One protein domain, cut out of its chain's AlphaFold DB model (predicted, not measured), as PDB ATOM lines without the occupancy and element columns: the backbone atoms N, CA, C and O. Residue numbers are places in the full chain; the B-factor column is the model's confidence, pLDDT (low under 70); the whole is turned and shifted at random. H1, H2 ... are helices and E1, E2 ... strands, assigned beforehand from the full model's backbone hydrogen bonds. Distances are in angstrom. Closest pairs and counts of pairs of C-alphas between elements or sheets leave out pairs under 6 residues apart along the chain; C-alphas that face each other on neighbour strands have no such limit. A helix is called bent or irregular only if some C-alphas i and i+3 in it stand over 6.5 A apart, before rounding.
ATOM      1  N   ILE A 175      32.709 -42.811  -8.384       84.75
ATOM      2  CA  ILE A 175      33.769 -42.374  -9.307       84.75
ATOM      3  C   ILE A 175      35.107 -42.956  -8.846       84.75
ATOM      4  O   ILE A 175      35.518 -42.746  -7.703       84.75
ATOM      5  N   GLU A 176      35.799 -43.675  -9.728       86.50
ATOM      6  CA  GLU A 176      37.138 -44.196  -9.459       86.50
ATOM      7  C   GLU A 176      38.225 -43.237  -9.966       86.50
ATOM      8  O   GLU A 176      37.986 -42.361 -10.794       86.50
ATOM      9  N   LYS A 177      39.468 -43.441  -9.514       85.06
ATOM     10  CA  LYS A 177      40.645 -42.635  -9.902       85.06
ATOM     11  C   LYS A 177      40.841 -42.540 -11.431       85.06
ATOM     12  O   LYS A 177      41.383 -41.561 -11.921       85.06
ATOM     13  N   LYS A 178      40.408 -43.551 -12.187       85.75
ATOM     14  CA  LYS A 178      40.502 -43.602 -13.659       85.75
ATOM     15  C   LYS A 178      39.404 -42.803 -14.385       85.75
ATOM     16  O   LYS A 178      39.479 -42.609 -15.594       85.75
ATOM     17  N   ASP A 179      38.376 -42.380 -13.655       84.00
ATOM     18  CA  ASP A 179      37.192 -41.695 -14.184       84.00
ATOM     19  C   ASP A 179      37.210 -40.191 -13.855       84.00
ATOM     20  O   ASP A 179      36.254 -39.468 -14.136       84.00
ATOM     21  N   GLU A 180      38.302 -39.708 -13.254       86.62
ATOM     22  CA  GLU A 180      38.450 -38.338 -12.786       86.62
ATOM     23  C   GLU A 180      39.519 -37.589 -13.583       86.62
ATOM     24  O   GLU A 180      40.693 -37.957 -13.589       86.62
ATOM     25  N   TYR A 181      39.103 -36.497 -14.223       86.31
ATOM     26  CA  TYR A 181      39.932 -35.744 -15.153       86.31
ATOM     27  C   TYR A 181      40.008 -34.275 -14.749       86.31
ATOM     28  O   TYR A 181      38.993 -33.635 -14.466       86.31
ATOM     29  N   ASN A 182      41.223 -33.736 -14.750       87.62
ATOM     30  CA  ASN A 182      41.499 -32.321 -14.584       87.62
ATOM     31  C   ASN A 182      41.893 -31.718 -15.933       87.62
ATOM     32  O   ASN A 182      42.794 -32.228 -16.594       87.62
ATOM     33  N   MET A 183      41.208 -30.647 -16.328       82.44
ATOM     34  CA  MET A 183      41.332 -30.038 -17.647       82.44
ATOM     35  C   MET A 183      41.416 -28.524 -17.521       82.44
ATOM     36  O   MET A 183      40.609 -27.935 -16.800       82.44
ATOM     37  N   ASP A 184      42.353 -27.909 -18.243       81.12
ATOM     38  CA  ASP A 184      42.511 -26.456 -18.261       81.12
ATOM     39  C   ASP A 184      43.168 -25.939 -19.553       81.12
ATOM     40  O   ASP A 184      43.855 -26.677 -20.267       81.12
ATOM     41  N   GLU A 185      42.944 -24.659 -19.850       74.38
ATOM     42  CA  GLU A 185      43.550 -23.933 -20.965       74.38
ATOM     43  C   GLU A 185      44.761 -23.125 -20.483       74.38
ATOM     44  O   GLU A 185      44.655 -22.251 -19.626       74.38
ATOM     45  N   SER A 186      45.916 -23.359 -21.103       68.94
ATOM     46  CA  SER A 186      47.126 -22.577 -20.877       68.94
ATOM     47  C   SER A 186      47.474 -21.747 -22.109       68.94
ATOM     48  O   SER A 186      47.837 -22.267 -23.172       68.94
ATOM     49  N   GLY A 187      47.379 -20.428 -21.951       62.25
ATOM     50  CA  GLY A 187      47.826 -19.456 -22.942       62.25
ATOM     51  C   GLY A 187      49.347 -19.300 -22.933       62.25
ATOM     52  O   GLY A 187      49.958 -19.038 -21.895       62.25
ATOM     53  N   HIS A 188      49.956 -19.418 -24.107       62.00
ATOM     54  CA  HIS A 188      51.378 -19.216 -24.340       62.00
ATOM     55  C   HIS A 188      51.580 -18.142 -25.406       62.00
ATOM     56  O   HIS A 188      51.023 -18.222 -26.499       62.00
ATOM     57  N   SER A 189      52.413 -17.149 -25.119       59.41
ATOM     58  CA  SER A 189      52.830 -16.167 -26.114       59.41
ATOM     59  C   SER A 189      54.119 -16.622 -26.798       59.41
ATOM     60  O   SER A 189      55.184 -16.728 -26.183       59.41
ATOM     61  N   ILE A 190      54.044 -16.878 -28.102       60.03
ATOM     62  CA  ILE A 190      55.217 -17.150 -28.932       60.03
ATOM     63  C   ILE A 190      56.105 -15.903 -28.916       60.03
ATOM     64  O   ILE A 190      55.659 -14.804 -29.248       60.03
ATOM     65  N   GLY A 191      57.366 -16.081 -28.522       53.75
ATOM     66  CA  GLY A 191      58.352 -15.001 -28.436       53.75
ATOM     67  C   GLY A 191      58.437 -14.310 -27.072       53.75
ATOM     68  O   GLY A 191      59.280 -13.433 -26.906       53.75
ATOM     69  N   THR A 192      57.630 -14.699 -26.079       55.16
ATOM     70  CA  THR A 192      57.819 -14.241 -24.688       55.16
ATOM     71  C   THR A 192      58.591 -15.289 -23.897       55.16
ATOM     72  O   THR A 192      58.292 -16.479 -23.981       55.16
ATOM     73  N   MET A 193      59.589 -14.848 -23.134       54.41
ATOM     74  CA  MET A 193      60.377 -15.713 -22.254       54.41
ATOM     75  C   MET A 193      59.921 -15.530 -20.809       54.41
ATOM     76  O   MET A 193      59.571 -14.420 -20.404       54.41
ATOM     77  N   TRP A 217      49.683 -15.384 -29.849       53.78
ATOM     78  CA  TRP A 217      49.148 -16.209 -28.765       53.78
ATOM     79  C   TRP A 217      48.763 -17.595 -29.287       53.78
ATOM     80  O   TRP A 217      48.110 -17.715 -30.322       53.78
ATOM     81  N   ILE A 218      49.159 -18.636 -28.557       60.91
ATOM     82  CA  ILE A 218      48.689 -20.012 -28.723       60.91
ATOM     83  C   ILE A 218      48.015 -20.430 -27.420       60.91
ATOM     84  O   ILE A 218      48.624 -20.362 -26.353       60.91
ATOM     85  N   SER A 219      46.781 -20.911 -27.515       60.22
ATOM     86  CA  SER A 219      46.083 -21.567 -26.411       60.22
ATOM     87  C   SER A 219      46.225 -23.079 -26.539       60.22
ATOM     88  O   SER A 219      45.863 -23.647 -27.569       60.22
ATOM     89  N   MET A 220      46.748 -23.729 -25.500       64.88
ATOM     90  CA  MET A 220      46.844 -25.187 -25.410       64.88
ATOM     91  C   MET A 220      45.877 -25.693 -24.345       64.88
ATOM     92  O   MET A 220      45.874 -25.183 -23.228       64.88
ATOM     93  N   VAL A 221      45.075 -26.702 -24.675       73.69
ATOM     94  CA  VAL A 221      44.156 -27.348 -23.730       73.69
ATOM     95  C   VAL A 221      44.797 -28.637 -23.235       73.69
ATOM     96  O   VAL A 221      45.070 -29.535 -24.025       73.69
ATOM     97  N   GLU A 222      45.045 -28.746 -21.936       78.31
ATOM     98  CA  GLU A 222      45.647 -29.936 -21.334       78.31
ATOM     99  C   GLU A 222      44.629 -30.679 -20.474       78.31
ATOM    100  O   GLU A 222      43.766 -30.069 -19.846       78.31
ATOM    101  N   CYS A 223      44.725 -32.010 -20.457       84.06
ATOM    102  CA  CYS A 223      43.830 -32.870 -19.691       84.06
ATOM    103  C   CYS A 223      44.602 -34.044 -19.080       84.06
ATOM    104  O   CYS A 223      45.176 -34.864 -19.801       84.06
ATOM    105  N   ILE A 224      44.618 -34.125 -17.751       86.12
ATOM    106  CA  ILE A 224      45.286 -35.183 -16.986       86.12
ATOM    107  C   ILE A 224      44.262 -35.967 -16.171       86.12
ATOM    108  O   ILE A 224      43.325 -35.394 -15.620       86.12
ATOM    109  N   CYS A 225      44.448 -37.276 -16.071       88.81
ATOM    110  CA  CYS A 225      43.622 -38.144 -15.242       88.81
ATOM    111  C   CYS A 225      44.223 -38.271 -13.837       88.81
ATOM    112  O   CYS A 225      45.444 -38.171 -13.658       88.81
ATOM    113  N   ALA A 226      43.385 -38.515 -12.830       85.81
ATOM    114  CA  ALA A 226      43.848 -38.768 -11.471       85.81
ATOM    115  C   ALA A 226      44.741 -40.006 -11.393       85.81
ATOM    116  O   ALA A 226      45.670 -40.009 -10.587       85.81
ATOM    117  N   ASP A 227      44.540 -41.005 -12.262       86.06
ATOM    118  CA  ASP A 227      45.341 -42.233 -12.350       86.06
ATOM    119  C   ASP A 227      46.780 -42.030 -12.848       86.06
ATOM    120  O   ASP A 227      47.565 -42.974 -12.817       86.06
ATOM    121  N   GLY A 228      47.145 -40.811 -13.248       79.50
ATOM    122  CA  GLY A 228      48.470 -40.488 -13.762       79.50
ATOM    123  C   GLY A 228      48.601 -40.619 -15.280       79.50
ATOM    124  O   GLY A 228      49.700 -40.420 -15.799       79.50
ATOM    125  N   SER A 229      47.527 -40.956 -15.996       84.00
ATOM    126  CA  SER A 229      47.478 -40.904 -17.455       84.00
ATOM    127  C   SER A 229      47.214 -39.483 -17.961       84.00
ATOM    128  O   SER A 229      46.700 -38.613 -17.252       84.00
ATOM    129  N   ILE A 230      47.601 -39.241 -19.212       79.62
ATOM    130  CA  ILE A 230      47.361 -37.985 -19.916       79.62
ATOM    131  C   ILE A 230      46.524 -38.266 -21.153       79.62
ATOM    132  O   ILE A 230      46.811 -39.204 -21.899       79.62
ATOM    133  N   LEU A 231      45.494 -37.455 -21.372       72.38
ATOM    134  CA  LEU A 231      44.677 -37.567 -22.569       72.38
ATOM    135  C   LEU A 231      45.265 -36.714 -23.709       72.38
ATOM    136  O   LEU A 231      45.918 -35.688 -23.463       72.38
ATOM    137  N   PRO A 232      45.051 -37.126 -24.971       61.25
ATOM    138  CA  PRO A 232      45.169 -36.229 -26.113       61.25
ATOM    139  C   PRO A 232      44.196 -35.048 -25.974       61.25
ATOM    140  O   PRO A 232      43.228 -35.114 -25.214       61.25
ATOM    141  N   LEU A 233      44.464 -33.967 -26.710       50.03
ATOM    142  CA  LEU A 233      43.638 -32.759 -26.725       50.03
ATOM    143  C   LEU A 233      42.159 -33.129 -26.962       50.03
ATOM    144  O   LEU A 233      41.842 -33.773 -27.957       50.03
ATOM    145  N   LEU A 234      41.259 -32.731 -26.059       54.88
ATOM    146  CA  LEU A 234      39.835 -33.075 -26.136       54.88
ATOM    147  C   LEU A 234      38.985 -31.807 -26.041       54.88
ATOM    148  O   LEU A 234      39.277 -30.920 -25.248       54.88
ATOM    149  N   GLY A 235      37.915 -31.720 -26.828       45.94
ATOM    150  CA  GLY A 235      36.889 -30.685 -26.696       45.94
ATOM    151  C   GLY A 235      35.627 -31.271 -26.072       45.94
ATOM    152  O   GLY A 235      34.953 -32.083 -26.701       45.94
ATOM    153  N   ILE A 236      35.276 -30.865 -24.847       53.78
ATOM    154  CA  ILE A 236      34.068 -31.362 -24.173       53.78
ATOM    155  C   ILE A 236      32.972 -30.288 -24.190       53.78
ATOM    156  O   ILE A 236      33.026 -29.290 -23.472       53.78
ATOM    157  N   PHE A 237      31.917 -30.513 -24.978       50.38
ATOM    158  CA  PHE A 237      30.741 -29.639 -24.997       50.38
ATOM    159  C   PHE A 237      29.762 -29.976 -23.860       50.38
ATOM    160  O   PHE A 237      29.509 -31.142 -23.554       50.38
ATOM    161  N   LYS A 238      29.122 -28.957 -23.266       41.34
ATOM    162  CA  LYS A 238      28.152 -29.136 -22.160       41.34
ATOM    163  C   LYS A 238      26.998 -30.085 -22.501       41.34
ATOM    164  O   LYS A 238      26.588 -30.869 -21.651       41.34
ATOM    165  N   ALA A 239      26.489 -30.036 -23.734       38.84
ATOM    166  CA  ALA A 239      25.442 -30.950 -24.199       38.84
ATOM    167  C   ALA A 239      25.933 -32.409 -24.235       38.84
ATOM    168  O   ALA A 239      25.222 -33.318 -23.812       38.84
ATOM    169  N   HIS A 240      27.189 -32.615 -24.638       51.44
ATOM    170  CA  HIS A 240      27.828 -33.925 -24.682       51.44
ATOM    171  C   HIS A 240      28.056 -34.505 -23.275       51.44
ATOM    172  O   HIS A 240      27.886 -35.706 -23.075       51.44
ATOM    173  N   CYS A 241      28.346 -33.664 -22.274       54.16
ATOM    174  CA  CYS A 241      28.462 -34.109 -20.879       54.16
ATOM    175  C   CYS A 241      27.163 -34.724 -20.359       54.16
ATOM    176  O   CYS A 241      27.165 -35.783 -19.736       54.16
ATOM    177  N   LEU A 242      26.039 -34.062 -20.643       52.41
ATOM    178  CA  LEU A 242      24.717 -34.482 -20.180       52.41
ATOM    179  C   LEU A 242      24.281 -35.791 -20.841       52.41
ATOM    180  O   LEU A 242      23.716 -36.659 -20.176       52.41
ATOM    181  N   GLN A 243      24.595 -35.955 -22.125       49.22
ATOM    182  CA  GLN A 243      24.286 -37.163 -22.890       49.22
ATOM    183  C   GLN A 243      25.120 -38.369 -22.445       49.22
ATOM    184  O   GLN A 243      24.591 -39.479 -22.391       49.22
ATOM    185  N   ASN A 244      26.379 -38.143 -22.057       60.47
ATOM    186  CA  ASN A 244      27.329 -39.195 -21.683       60.47
ATOM    187  C   ASN A 244      27.517 -39.362 -20.168       60.47
ATOM    188  O   ASN A 244      28.437 -40.048 -19.738       60.47
ATOM    189  N   ARG A 245      26.638 -38.765 -19.347       67.50
ATOM    190  CA  ARG A 245      26.681 -38.847 -17.872       67.50
ATOM    191  C   ARG A 245      28.011 -38.373 -17.263       67.50
ATOM    192  O   ARG A 245      28.408 -38.848 -16.204       67.50
ATOM    193  N   ILE A 246      28.663 -37.404 -17.901       69.44
ATOM    194  CA  ILE A 246      29.876 -36.761 -17.388       69.44
ATOM    195  C   ILE A 246      29.464 -35.738 -16.327       69.44
ATOM    196  O   ILE A 246      28.692 -34.811 -16.600       69.44
ATOM    197  N   VAL A 247      29.978 -35.904 -15.110       71.44
ATOM    198  CA  VAL A 247      29.735 -34.981 -13.998       71.44
ATOM    199  C   VAL A 247      30.759 -33.851 -14.061       71.44
ATOM    200  O   VAL A 247      31.948 -34.069 -13.861       71.44
ATOM    201  N   LEU A 248      30.295 -32.630 -14.328       72.69
ATOM    202  CA  LEU A 248      31.146 -31.441 -14.292       72.69
ATOM    203  C   LEU A 248      31.203 -30.880 -12.873       72.69
ATOM    204  O   LEU A 248      30.203 -30.363 -12.366       72.69
ATOM    205  N   LEU A 249      32.385 -30.936 -12.264       75.50
ATOM    206  CA  LEU A 249      32.667 -30.236 -11.023       75.50
ATOM    207  C   LEU A 249      33.475 -28.978 -11.323       75.50
ATOM    208  O   LEU A 249      34.615 -29.055 -11.772       75.50
ATOM    209  N   ILE A 250      32.882 -27.813 -11.071       75.81
ATOM    210  CA  ILE A 250      33.597 -26.553 -11.237       75.81
ATOM    211  C   ILE A 250      34.311 -26.173  -9.945       75.81
ATOM    212  O   ILE A 250      33.772 -26.299  -8.844       75.81
ATOM    213  N   ILE A 251      35.538 -25.699 -10.114       77.94
ATOM    214  CA  ILE A 251      36.398 -25.206  -9.048       77.94
ATOM    215  C   ILE A 251      35.965 -23.784  -8.644       77.94
ATOM    216  O   ILE A 251      35.593 -22.993  -9.518       77.94
ATOM    217  N   PRO A 252      35.984 -23.424  -7.345       72.69
ATOM    218  CA  PRO A 252      35.589 -22.096  -6.894       72.69
ATOM    219  C   PRO A 252      36.435 -20.987  -7.538       72.69
ATOM    220  O   PRO A 252      37.621 -21.185  -7.836       72.69
ATOM    221  N   PRO A 253      35.871 -19.784  -7.720       65.06
ATOM    222  CA  PRO A 253      36.600 -18.675  -8.320       65.06
ATOM    223  C   PRO A 253      37.856 -18.326  -7.506       65.06
ATOM    224  O   PRO A 253      37.831 -18.315  -6.275       65.06
ATOM    225  N   HIS A 254      38.948 -18.017  -8.214       66.75
ATOM    226  CA  HIS A 254      40.255 -17.646  -7.650       66.75
ATOM    227  C   HIS A 254      40.970 -18.738  -6.836       66.75
ATOM    228  O   HIS A 254      41.899 -18.436  -6.095       66.75
ATOM    229  N   THR A 255      40.600 -20.011  -7.002       70.94
ATOM    230  CA  THR A 255      41.255 -21.138  -6.307       70.94
ATOM    231  C   THR A 255      42.048 -22.064  -7.230       70.94
ATOM    232  O   THR A 255      42.515 -23.106  -6.780       70.94
ATOM    233  N   SER A 256      42.257 -21.694  -8.502       76.25
ATOM    234  CA  SER A 256      42.948 -22.548  -9.483       76.25
ATOM    235  C   SER A 256      44.348 -22.963  -9.012       76.25
ATOM    236  O   SER A 256      44.621 -24.148  -8.873       76.25
ATOM    237  N   HIS A 257      45.156 -22.007  -8.545       73.31
ATOM    238  CA  HIS A 257      46.476 -22.245  -7.937       73.31
ATOM    239  C   HIS A 257      46.495 -23.173  -6.698       73.31
ATOM    240  O   HIS A 257      47.570 -23.518  -6.212       73.31
ATOM    241  N   LEU A 258      45.329 -23.551  -6.159       78.56
ATOM    242  CA  LEU A 258      45.179 -24.437  -5.003       78.56
ATOM    243  C   LEU A 258      44.529 -25.774  -5.360       78.56
ATOM    244  O   LEU A 258      44.934 -26.805  -4.829       78.56
ATOM    245  N   LEU A 259      43.491 -25.745  -6.197       81.75
ATOM    246  CA  LEU A 259      42.585 -26.868  -6.434       81.75
ATOM    247  C   LEU A 259      42.672 -27.433  -7.858       81.75
ATOM    248  O   LEU A 259      42.108 -28.497  -8.092       81.75
ATOM    249  N   GLN A 260      43.362 -26.767  -8.793       85.19
ATOM    250  CA  GLN A 260      43.641 -27.288 -10.139       85.19
ATOM    251  C   GLN A 260      45.004 -28.004 -10.152       85.19
ATOM    252  O   GLN A 260      46.037 -27.332 -10.136       85.19
ATOM    253  N   PRO A 261      45.054 -29.351 -10.210       87.75
ATOM    254  CA  PRO A 261      46.294 -30.105 -10.396       87.75
ATOM    255  C   PRO A 261      47.233 -29.536 -11.473       87.75
ATOM    256  O   PRO A 261      48.435 -29.402 -11.224       87.75
ATOM    257  N   LEU A 262      46.700 -29.149 -12.638       85.12
ATOM    258  CA  LEU A 262      47.493 -28.569 -13.726       85.12
ATOM    259  C   LEU A 262      48.264 -27.306 -13.294       85.12
ATOM    260  O   LEU A 262      49.476 -27.229 -13.517       85.12
ATOM    261  N   ASP A 263      47.614 -26.373 -12.595       80.75
ATOM    262  CA  ASP A 263      48.258 -25.162 -12.065       80.75
ATOM    263  C   ASP A 263      49.234 -25.453 -10.919       80.75
ATOM    264  O   ASP A 263      50.271 -24.800 -10.799       80.75
ATOM    265  N   VAL A 264      48.921 -26.440 -10.075       80.94
ATOM    266  CA  VAL A 264      49.692 -26.730  -8.857       80.94
ATOM    267  C   VAL A 264      51.085 -27.286  -9.165       80.94
ATOM    268  O   VAL A 264      52.042 -26.933  -8.474       80.94
ATOM    269  N   ALA A 265      51.229 -28.166 -10.165       78.69
ATOM    270  CA  ALA A 265      52.519 -28.827 -10.418       78.69
ATOM    271  C   ALA A 265      52.853 -29.139 -11.888       78.69
ATOM    272  O   ALA A 265      53.950 -29.629 -12.157       78.69
ATOM    273  N   VAL A 266      51.974 -28.854 -12.855       85.19
ATOM    274  CA  VAL A 266      52.241 -29.174 -14.271       85.19
ATOM    275  C   VAL A 266      52.672 -27.931 -15.046       85.19
ATOM    276  O   VAL A 266      53.765 -27.916 -15.613       85.19
ATOM    277  N   PHE A 267      51.881 -26.856 -15.032       80.88
ATOM    278  CA  PHE A 267      52.135 -25.687 -15.878       80.88
ATOM    279  C   PHE A 267      53.402 -24.913 -15.509       80.88
ATOM    280  O   PHE A 267      54.116 -24.470 -16.406       80.88
ATOM    281  N   GLY A 268      53.736 -24.788 -14.223       77.62
ATOM    282  CA  GLY A 268      54.982 -24.137 -13.800       77.62
ATOM    283  C   GLY A 268      56.233 -24.829 -14.370       77.62
ATOM    284  O   GLY A 268      57.019 -24.194 -15.076       77.62
ATOM    285  N   PRO A 269      56.441 -26.134 -14.111       81.50
ATOM    286  CA  PRO A 269      57.536 -26.891 -14.718       81.50
ATOM    287  C   PRO A 269      57.490 -26.938 -16.249       81.50
ATOM    288  O   PRO A 269      58.546 -26.853 -16.878       81.50
ATOM    289  N   LEU A 270      56.299 -27.028 -16.853       82.00
ATOM    290  CA  LEU A 270      56.123 -27.028 -18.308       82.00
ATOM    291  C   LEU A 270      56.670 -25.750 -18.944       82.00
ATOM    292  O   LEU A 270      57.476 -25.836 -19.869       82.00
ATOM    293  N   LYS A 271      56.314 -24.574 -18.417       74.56
ATOM    294  CA  LYS A 271      56.804 -23.285 -18.931       74.56
ATOM    295  C   LYS A 271      58.319 -23.138 -18.789       74.56
ATOM    296  O   LYS A 271      58.984 -22.706 -19.734       74.56
ATOM    297  N   LYS A 272      58.891 -23.604 -17.673       76.94
ATOM    298  CA  LYS A 272      60.351 -23.635 -17.474       76.94
ATOM    299  C   LYS A 272      61.051 -24.523 -18.502       76.94
ATOM    300  O   LYS A 272      62.043 -24.114 -19.105       76.94
ATOM    301  N   ARG A 273      60.538 -25.739 -18.720       81.38
ATOM    302  CA  ARG A 273      61.095 -26.699 -19.688       81.38
ATOM    303  C   ARG A 273      60.936 -26.221 -21.125       81.38
ATOM    304  O   ARG A 273      61.872 -26.357 -21.904       81.38
ATOM    305  N   LEU A 274      59.805 -25.605 -21.450       78.12
ATOM    306  CA  LEU A 274      59.572 -24.967 -22.741       78.12
ATOM    307  C   LEU A 274      60.562 -23.820 -22.979       78.12
ATOM    308  O   LEU A 274      61.179 -23.759 -24.038       78.12
ATOM    309  N   THR A 275      60.777 -22.960 -21.981       73.56
ATOM    310  CA  THR A 275      61.764 -21.869 -22.056       73.56
ATOM    311  C   THR A 275      63.173 -22.414 -22.295       73.56
ATOM    312  O   THR A 275      63.887 -21.912 -23.160       73.56
ATOM    313  N   ALA A 276      63.556 -23.488 -21.596       72.94
ATOM    314  CA  ALA A 276      64.836 -24.161 -21.812       72.94
ATOM    315  C   ALA A 276      64.944 -24.775 -23.221       72.94
ATOM    316  O   ALA A 276      65.971 -24.625 -23.877       72.94
ATOM    317  N   ALA A 277      63.882 -25.415 -23.719       76.25
ATOM    318  CA  ALA A 277      63.842 -26.001 -25.059       76.25
ATOM    319  C   ALA A 277      63.911 -24.950 -26.183       76.25
ATOM    320  O   ALA A 277      64.386 -25.255 -27.275       76.25
ATOM    321  N   LEU A 278      63.472 -23.716 -25.916       72.50
ATOM    322  CA  LEU A 278      63.548 -22.585 -26.844       72.50
ATOM    323  C   LEU A 278      64.842 -21.762 -26.708       72.50
ATOM    324  O   LEU A 278      65.055 -20.851 -27.506       72.50
ATOM    325  N   SER A 279      65.717 -22.076 -25.745       69.50
ATOM    326  CA  SER A 279      66.917 -21.282 -25.437       69.50
ATOM    327  C   SER A 279      67.819 -21.058 -26.654       69.50
ATOM    328  O   SER A 279      68.227 -19.927 -26.900       69.50
ATOM    329  N   ASP A 280      68.076 -22.089 -27.461       67.69
ATOM    330  CA  ASP A 280      68.964 -21.984 -28.632       67.69
ATOM    331  C   ASP A 280      68.409 -21.023 -29.698       67.69
ATOM    332  O   ASP A 280      69.147 -20.238 -30.296       67.69
ATOM    333  N   LEU A 281      67.085 -21.052 -29.910       66.88
ATOM    334  CA  LEU A 281      66.385 -20.167 -30.849       66.88
ATOM    335  C   LEU A 281      66.351 -18.723 -30.341       66.88
ATOM    336  O   LEU A 281      66.439 -17.783 -31.130       66.88
ATOM    337  N   ASN A 282      66.246 -18.561 -29.023       64.19
ATOM    338  CA  ASN A 282      66.255 -17.274 -28.344       64.19
ATOM    339  C   ASN A 282      67.645 -16.620 -28.383       64.19
ATOM    340  O   ASN A 282      67.759 -15.429 -28.671       64.19
ATOM    341  N   GLN A 283      68.703 -17.396 -28.137       60.25
ATOM    342  CA  GLN A 283      70.094 -16.933 -28.191       60.25
ATOM    343  C   GLN A 283      70.514 -16.517 -29.601       60.25
ATOM    344  O   GLN A 283      71.292 -15.583 -29.754       60.25
ATOM    345  N   ALA A 284      69.943 -17.141 -30.631       60.81
ATOM    346  CA  ALA A 284      70.180 -16.783 -32.026       60.81
ATOM    347  C   ALA A 284      69.574 -15.425 -32.452       60.81
ATOM    348  O   ALA A 284      69.639 -15.091 -33.633       60.81
ATOM    349  N   GLN A 285      68.960 -14.663 -31.532       58.66
ATOM    350  CA  GLN A 285      68.371 -13.334 -31.772       58.66
ATOM    351  C   GLN A 285      67.426 -13.285 -32.986       58.66
ATOM    352  O   GLN A 285      67.355 -12.298 -33.720       58.66
ATOM    353  N   LEU A 286      66.686 -14.370 -33.221       62.41
ATOM    354  CA  LEU A 286      65.775 -14.452 -34.354       62.41
ATOM    355  C   LEU A 286      64.626 -13.449 -34.199       62.41
ATOM    356  O   LEU A 286      63.989 -13.370 -33.152       62.41
ATOM    357  N   VAL A 287      64.281 -12.773 -35.297       57.47
ATOM    358  CA  VAL A 287      63.133 -11.847 -35.353       57.47
ATOM    359  C   VAL A 287      61.803 -12.568 -35.077       57.47
ATOM    360  O   VAL A 287      60.878 -11.976 -34.527       57.47
ATOM    361  N   ARG A 288      61.692 -13.854 -35.453       63.34
ATOM    362  CA  ARG A 288      60.475 -14.663 -35.273       63.34
ATOM    363  C   ARG A 288      60.784 -16.153 -35.103       63.34
ATOM    364  O   ARG A 288      61.479 -16.754 -35.934       63.34
ATOM    365  N   ILE A 289      60.193 -16.750 -34.069       69.50
ATOM    366  CA  ILE A 289      60.097 -18.205 -33.875       69.50
ATOM    367  C   ILE A 289      58.899 -18.714 -34.684       69.50
ATOM    368  O   ILE A 289      57.816 -18.133 -34.624       69.50
ATOM    369  N   GLN A 290      59.076 -19.776 -35.470       70.38
ATOM    370  CA  GLN A 290      57.980 -20.363 -36.245       70.38
ATOM    371  C   GLN A 290      57.088 -21.242 -35.359       70.38
ATOM    372  O   GLN A 290      57.591 -21.950 -34.488       70.38
ATOM    373  N   LYS A 291      55.778 -21.289 -35.641       65.12
ATOM    374  CA  LYS A 291      54.810 -22.127 -34.900       65.12
ATOM    375  C   LYS A 291      55.257 -23.590 -34.783       65.12
ATOM    376  O   LYS A 291      55.152 -24.172 -33.717       65.12
ATOM    377  N   ILE A 292      55.824 -24.165 -35.846       66.44
ATOM    378  CA  ILE A 292      56.331 -25.547 -35.828       66.44
ATOM    379  C   ILE A 292      57.532 -25.736 -34.888       66.44
ATOM    380  O   ILE A 292      57.601 -26.735 -34.186       66.44
ATOM    381  N   GLU A 293      58.454 -24.767 -34.836       75.44
ATOM    382  CA  GLU A 293      59.614 -24.796 -33.932       75.44
ATOM    383  C   GLU A 293      59.150 -24.712 -32.473       75.44
ATOM    384  O   GLU A 293      59.654 -25.424 -31.607       75.44
ATOM    385  N   TRP A 294      58.137 -23.880 -32.224       76.75
ATOM    386  CA  TRP A 294      57.492 -23.766 -30.924       76.75
ATOM    387  C   TRP A 294      56.758 -25.057 -30.529       76.75
ATOM    388  O   TRP A 294      56.949 -25.549 -29.422       76.75
ATOM    389  N   MET A 295      55.984 -25.653 -31.443       72.31
ATOM    390  CA  MET A 295      55.249 -26.901 -31.198       72.31
ATOM    391  C   MET A 295      56.178 -28.089 -30.934       72.31
ATOM    392  O   MET A 295      55.908 -28.879 -30.035       72.31
ATOM    393  N   GLU A 296      57.293 -28.217 -31.657       76.81
ATOM    394  CA  GLU A 296      58.299 -29.257 -31.390       76.81
ATOM    395  C   GLU A 296      58.900 -29.113 -29.982       76.81
ATOM    396  O   GLU A 296      59.030 -30.101 -29.252       76.81
ATOM    397  N   ALA A 297      59.233 -27.880 -29.581       78.06
ATOM    398  CA  ALA A 297      59.723 -27.589 -28.238       78.06
ATOM    399  C   ALA A 297      58.659 -27.888 -27.168       78.06
ATOM    400  O   ALA A 297      58.983 -28.469 -26.131       78.06
ATOM    401  N   TYR A 298      57.395 -27.557 -27.443       79.50
ATOM    402  CA  TYR A 298      56.259 -27.845 -26.571       79.50
ATOM    403  C   TYR A 298      56.038 -29.344 -26.385       79.50
ATOM    404  O   TYR A 298      55.953 -29.801 -25.252       79.50
ATOM    405  N   ILE A 299      56.015 -30.129 -27.465       79.06
ATOM    406  CA  ILE A 299      55.840 -31.588 -27.403       79.06
ATOM    407  C   ILE A 299      56.939 -32.223 -26.549       79.06
ATOM    408  O   ILE A 299      56.651 -33.063 -25.695       79.06
ATOM    409  N   LYS A 300      58.190 -31.788 -26.735       81.94
ATOM    410  CA  LYS A 300      59.321 -32.270 -25.939       81.94
ATOM    411  C   LYS A 300      59.172 -31.896 -24.461       81.94
ATOM    412  O   LYS A 300      59.263 -32.765 -23.601       81.94
ATOM    413  N   ALA A 301      58.895 -30.625 -24.166       85.06
ATOM    414  CA  ALA A 301      58.702 -30.152 -22.796       85.06
ATOM    415  C   ALA A 301      57.517 -30.846 -22.103       85.06
ATOM    416  O   ALA A 301      57.604 -31.198 -20.928       85.06
ATOM    417  N   ARG A 302      56.428 -31.088 -22.837       83.25
ATOM    418  CA  ARG A 302      55.243 -31.807 -22.365       83.25
ATOM    419  C   ARG A 302      55.566 -33.256 -22.034       83.25
ATOM    420  O   ARG A 302      55.168 -33.715 -20.973       83.25
ATOM    421  N   ALA A 303      56.298 -33.965 -22.893       82.50
ATOM    422  CA  ALA A 303      56.702 -35.347 -22.629       82.50
ATOM    423  C   ALA A 303      57.580 -35.468 -21.369       82.50
ATOM    424  O   ALA A 303      57.408 -36.404 -20.591       82.50
ATOM    425  N   ASP A 304      58.461 -34.492 -21.135       85.44
ATOM    426  CA  ASP A 304      59.333 -34.459 -19.955       85.44
ATOM    427  C   ASP A 304      58.566 -34.170 -18.648       85.44
ATOM    428  O   ASP A 304      58.970 -34.626 -17.579       85.44
ATOM    429  N   VAL A 305      57.483 -33.384 -18.706       85.69
ATOM    430  CA  VAL A 305      56.754 -32.900 -17.516       85.69
ATOM    431  C   VAL A 305      55.510 -33.728 -17.205       85.69
ATOM    432  O   VAL A 305      55.213 -33.983 -16.036       85.69
ATOM    433  N   CYS A 306      54.780 -34.171 -18.223       84.25
ATOM    434  CA  CYS A 306      53.520 -34.897 -18.090       84.25
ATOM    435  C   CYS A 306      53.723 -36.412 -17.963       84.25
ATOM    436  O   CYS A 306      53.021 -37.204 -18.587       84.25
ATOM    437  N   HIS A 307      54.691 -36.823 -17.146       85.69
ATOM    438  CA  HIS A 307      54.872 -38.221 -16.773       85.69
ATOM    439  C   HIS A 307      54.086 -38.566 -15.498       85.69
ATOM    440  O   HIS A 307      53.819 -37.698 -14.657       85.69
ATOM    441  N   HIS A 308      53.782 -39.852 -15.328       85.62
ATOM    442  CA  HIS A 308      52.917 -40.393 -14.274       85.62
ATOM    443  C   HIS A 308      53.199 -39.827 -12.870       85.62
ATOM    444  O   HIS A 308      52.296 -39.335 -12.199       85.62
ATOM    445  N   GLN A 309      54.468 -39.800 -12.446       87.31
ATOM    446  CA  GLN A 309      54.850 -39.339 -11.105       87.31
ATOM    447  C   GLN A 309      54.539 -37.856 -10.858       87.31
ATOM    448  O   GLN A 309      54.112 -37.492  -9.761       87.31
ATOM    449  N   ASN A 310      54.736 -36.997 -11.865       86.50
ATOM    450  CA  ASN A 310      54.435 -35.570 -11.728       86.50
ATOM    451  C   ASN A 310      52.924 -35.352 -11.634       86.50
ATOM    452  O   ASN A 310      52.479 -34.599 -10.773       86.50
ATOM    453  N   ILE A 311      52.146 -36.063 -12.457       88.00
ATOM    454  CA  ILE A 311      50.681 -35.996 -12.439       88.00
ATOM    455  C   ILE A 311      50.159 -36.418 -11.062       88.00
ATOM    456  O   ILE A 311      49.444 -35.653 -10.423       88.00
ATOM    457  N   GLU A 312      50.594 -37.557 -10.522       88.06
ATOM    458  CA  GLU A 312      50.193 -37.963  -9.169       88.06
ATOM    459  C   GLU A 312      50.600 -36.942  -8.100       88.06
ATOM    460  O   GLU A 312      49.857 -36.688  -7.148       88.06
ATOM    461  N   SER A 313      51.778 -36.327  -8.243       85.44
ATOM    462  CA  SER A 313      52.224 -35.273  -7.333       85.44
ATOM    463  C   SER A 313      51.355 -34.013  -7.422       85.44
ATOM    464  O   SER A 313      51.125 -33.376  -6.394       85.44
ATOM    465  N   ALA A 314      50.819 -33.704  -8.607       86.50
ATOM    466  CA  ALA A 314      49.915 -32.593  -8.873       86.50
ATOM    467  C   ALA A 314      48.562 -32.793  -8.180       86.50
ATOM    468  O   ALA A 314      48.119 -31.936  -7.412       86.50
ATOM    469  N   TRP A 315      47.961 -33.974  -8.348       90.50
ATOM    470  CA  TRP A 315      46.723 -34.361  -7.663       90.50
ATOM    471  C   TRP A 315      46.884 -34.407  -6.143       90.50
ATOM    472  O   TRP A 315      46.008 -33.960  -5.395       90.50
ATOM    473  N   ARG A 316      48.042 -34.879  -5.669       87.31
ATOM    474  CA  ARG A 316      48.409 -34.841  -4.250       87.31
ATOM    475  C   ARG A 316      48.596 -33.414  -3.758       87.31
ATOM    476  O   ARG A 316      48.243 -33.124  -2.619       87.31
ATOM    477  N   GLY A 317      49.165 -32.547  -4.594       83.75
ATOM    478  CA  GLY A 317      49.361 -31.117  -4.377       83.75
ATOM    479  C   GLY A 317      48.054 -30.382  -4.100       83.75
ATOM    480  O   GLY A 317      47.968 -29.671  -3.100       83.75
ATOM    481  N   ALA A 318      47.040 -30.652  -4.924       87.06
ATOM    482  CA  ALA A 318      45.689 -30.105  -4.806       87.06
ATOM    483  C   ALA A 318      44.858 -30.718  -3.656       87.06
ATOM    484  O   ALA A 318      43.746 -30.276  -3.381       87.06
ATOM    485  N   GLY A 319      45.382 -31.740  -2.964       86.88
ATOM    486  CA  GLY A 319      44.688 -32.408  -1.859       86.88
ATOM    487  C   GLY A 319      43.545 -33.331  -2.297       86.88
ATOM    488  O   GLY A 319      42.703 -33.672  -1.468       86.88
ATOM    489  N   LEU A 320      43.515 -33.734  -3.570       89.19
ATOM    490  CA  LEU A 320      42.463 -34.571  -4.159       89.19
ATOM    491  C   LEU A 320      42.809 -36.060  -4.071       89.19
ATOM    492  O   LEU A 320      41.995 -36.846  -3.594       89.19
ATOM    493  N   HIS A 321      44.047 -36.435  -4.432       86.06
ATOM    494  CA  HIS A 321      44.512 -37.831  -4.393       86.06
ATOM    495  C   HIS A 321      45.911 -37.998  -3.778       86.06
ATOM    496  O   HIS A 321      46.894 -37.523  -4.345       86.06
ATOM    497  N   PRO A 322      46.048 -38.734  -2.655       86.69
ATOM    498  CA  PRO A 322      44.968 -39.159  -1.760       86.69
ATOM    499  C   PRO A 322      44.214 -37.950  -1.187       86.69
ATOM    500  O   PRO A 322      44.811 -36.891  -0.984       86.69
ATOM    501  N   PHE A 323      42.921 -38.128  -0.905       88.94
ATOM    502  CA  PHE A 323      42.054 -37.063  -0.401       88.94
ATOM    503  C   PHE A 323      42.595 -36.486   0.913       88.94
ATOM    504  O   PHE A 323      42.620 -37.154   1.948       88.94
ATOM    505  N   ASN A 324      43.079 -35.244   0.857       87.75
ATOM    506  CA  ASN A 324      43.684 -34.538   1.980       87.75
ATOM    507  C   ASN A 324      43.549 -33.004   1.841       87.75
ATOM    508  O   ASN A 324      44.519 -32.318   1.487       87.75
ATOM    509  N   PRO A 325      42.385 -32.438   2.209       85.56
ATOM    510  CA  PRO A 325      42.129 -30.993   2.169       85.56
ATOM    511  C   PRO A 325      43.098 -30.145   3.011       85.56
ATOM    512  O   PRO A 325      43.336 -28.973   2.717       85.56
ATOM    513  N   GLN A 326      43.708 -30.725   4.055       82.12
ATOM    514  CA  GLN A 326      44.608 -29.994   4.961       82.12
ATOM    515  C   GLN A 326      45.861 -29.470   4.264       82.12
ATOM    516  O   GLN A 326      46.466 -28.507   4.736       82.12
ATOM    517  N   ARG A 327      46.264 -30.078   3.144       82.38
ATOM    518  CA  ARG A 327      47.414 -29.614   2.369       82.38
ATOM    519  C   ARG A 327      47.178 -28.217   1.797       82.38
ATOM    520  O   ARG A 327      48.025 -27.350   1.978       82.38
ATOM    521  N   VAL A 328      46.004 -27.986   1.211       81.38
ATOM    522  CA  VAL A 328      45.607 -26.683   0.657       81.38
ATOM    523  C   VAL A 328      45.518 -25.626   1.757       81.38
ATOM    524  O   VAL A 328      46.009 -24.512   1.595       81.38
ATOM    525  N   PHE A 329      44.992 -25.995   2.928       81.12
ATOM    526  CA  PHE A 329      44.886 -25.076   4.063       81.12
ATOM    527  C   PHE A 329      46.238 -24.638   4.641       81.12
ATOM    528  O   PHE A 329      46.319 -23.560   5.223       81.12
ATOM    529  N   ARG A 330      47.300 -25.439   4.487       75.88
ATOM    530  CA  ARG A 330      48.661 -25.074   4.926       75.88
ATOM    531  C   ARG A 330      49.356 -24.123   3.951       75.88
ATOM    532  O   ARG A 330      50.125 -23.276   4.394       75.88
ATOM    533  N   THR A 331      49.093 -24.253   2.650       67.75
ATOM    534  CA  THR A 331      49.685 -23.401   1.600       67.75
ATOM    535  C   THR A 331      49.223 -21.949   1.700       67.75
ATOM    536  O   THR A 331      49.984 -21.045   1.380       67.75
ATOM    537  N   LEU A 332      48.031 -21.713   2.251       66.88
ATOM    538  CA  LEU A 332      47.516 -20.374   2.556       66.88
ATOM    539  C   LEU A 332      48.360 -19.590   3.594       66.88
ATOM    540  O   LEU A 332      48.016 -18.453   3.897       66.88
ATOM    541  N   GLY A 333      49.437 -20.165   4.157       55.06
ATOM    542  CA  GLY A 333      50.173 -19.571   5.280       55.06
ATOM    543  C   GLY A 333      51.704 -19.682   5.281       55.06
ATOM    544  O   GLY A 333      52.268 -19.687   6.373       55.06
TER     545      GLY A 333
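This is residues 175 to 193 and 217 to 333 of the 501 residues of the protein "HTH CENPB-type domain-containing protein" of Sclerotinia sclerotiorum (strain ATCC 18683 / 1980 / Ss-1) (UniProt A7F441). A long two-stranded ribbon, E1 and E2, is partly covered by residues 261 to 271 of the kinked helix H3, and H3 also packs on H5 and, at its first residues, on H6. H2 and H7 lie beyond that end of H3, H4 lies past its other end, and residues 239 to 245, mostly of H1, stick out from the body. The printed part has 136 residues, with two named strands followed by seven named helices; the sheet has the order E1 - E2, antiparallel, and the class is mixed, helices and strands. The whole is compact, with a radius of gyration of the C-alphas of 16.6 A and spans of 49 by 41 by 27 A.

Strands E1, residues 181 to 190, and E2, residues 217 to 225, are antiparallel neighbours at 158 degrees; N 182 and O 224 are within hydrogen-bond range at 2.8 A, as are N 220 and O 186 at 3.0 A. H3, residues 261 to 277, is the hub; its closest C-alphas to E1 are those of Pro 261 and Asn 182, 6.7 A apart. H3 has a kink of 32 degrees near residue 268 and is irregular, with C-alphas 264 and 267 7.5 A apart. H5, residues 291 to 305, touches H3, closest at the C-alphas of Ala 301 and Arg 273, 5.2 A, at a steep tilt of 54 degrees, opposite ways. H6, residues 308 to 317, touches residues 261 to 266 of H3, closest at the C-alphas of Ala 314 and Pro 261, 4.6 A, at a steep tilt of 48 degrees, opposite ways. H2, residues 256 to 259, touches H3 only at the corner, closest at the C-alphas of His 257 and Asp 263, 5.4 A. H7, residues 326 to 331, is close to H2 but not clearly touching; the closest C-alphas, of Val 328 and Leu 258, are 6.1 A apart. H4, residues 279 to 283, and H3 meet only through their link. H1, residues 238 to 243, touches no helix. Every O i to N i+4 pair is within hydrogen-bond range in H1, H4, H5, H6 and H7; H3 has 10 of 13, and H2 is too short for such a pair.

E1 begins at C-alpha 181 (39.932, -35.744, -15.153) and is 27.7 A long; E2 is 26.4 A. H3 measures 23.2 A, H5 20.5 A and H6 14.0 A. H7 ends at C-alpha 331 (49.685, -23.401, 1.600).

The two C-alphas farthest apart, of Gln 243 and Ala 284, are 51.0 A apart. Residues 194 to 216 are not printed, and C-alphas 193 and 217 are 13.0 A apart across the cut. The links E2 to H1 and H1 to H2 are long. Mean pLDDT of the printed part is 74.1; 45 residues are under 70, among them 232 to 246 and 279 to 289.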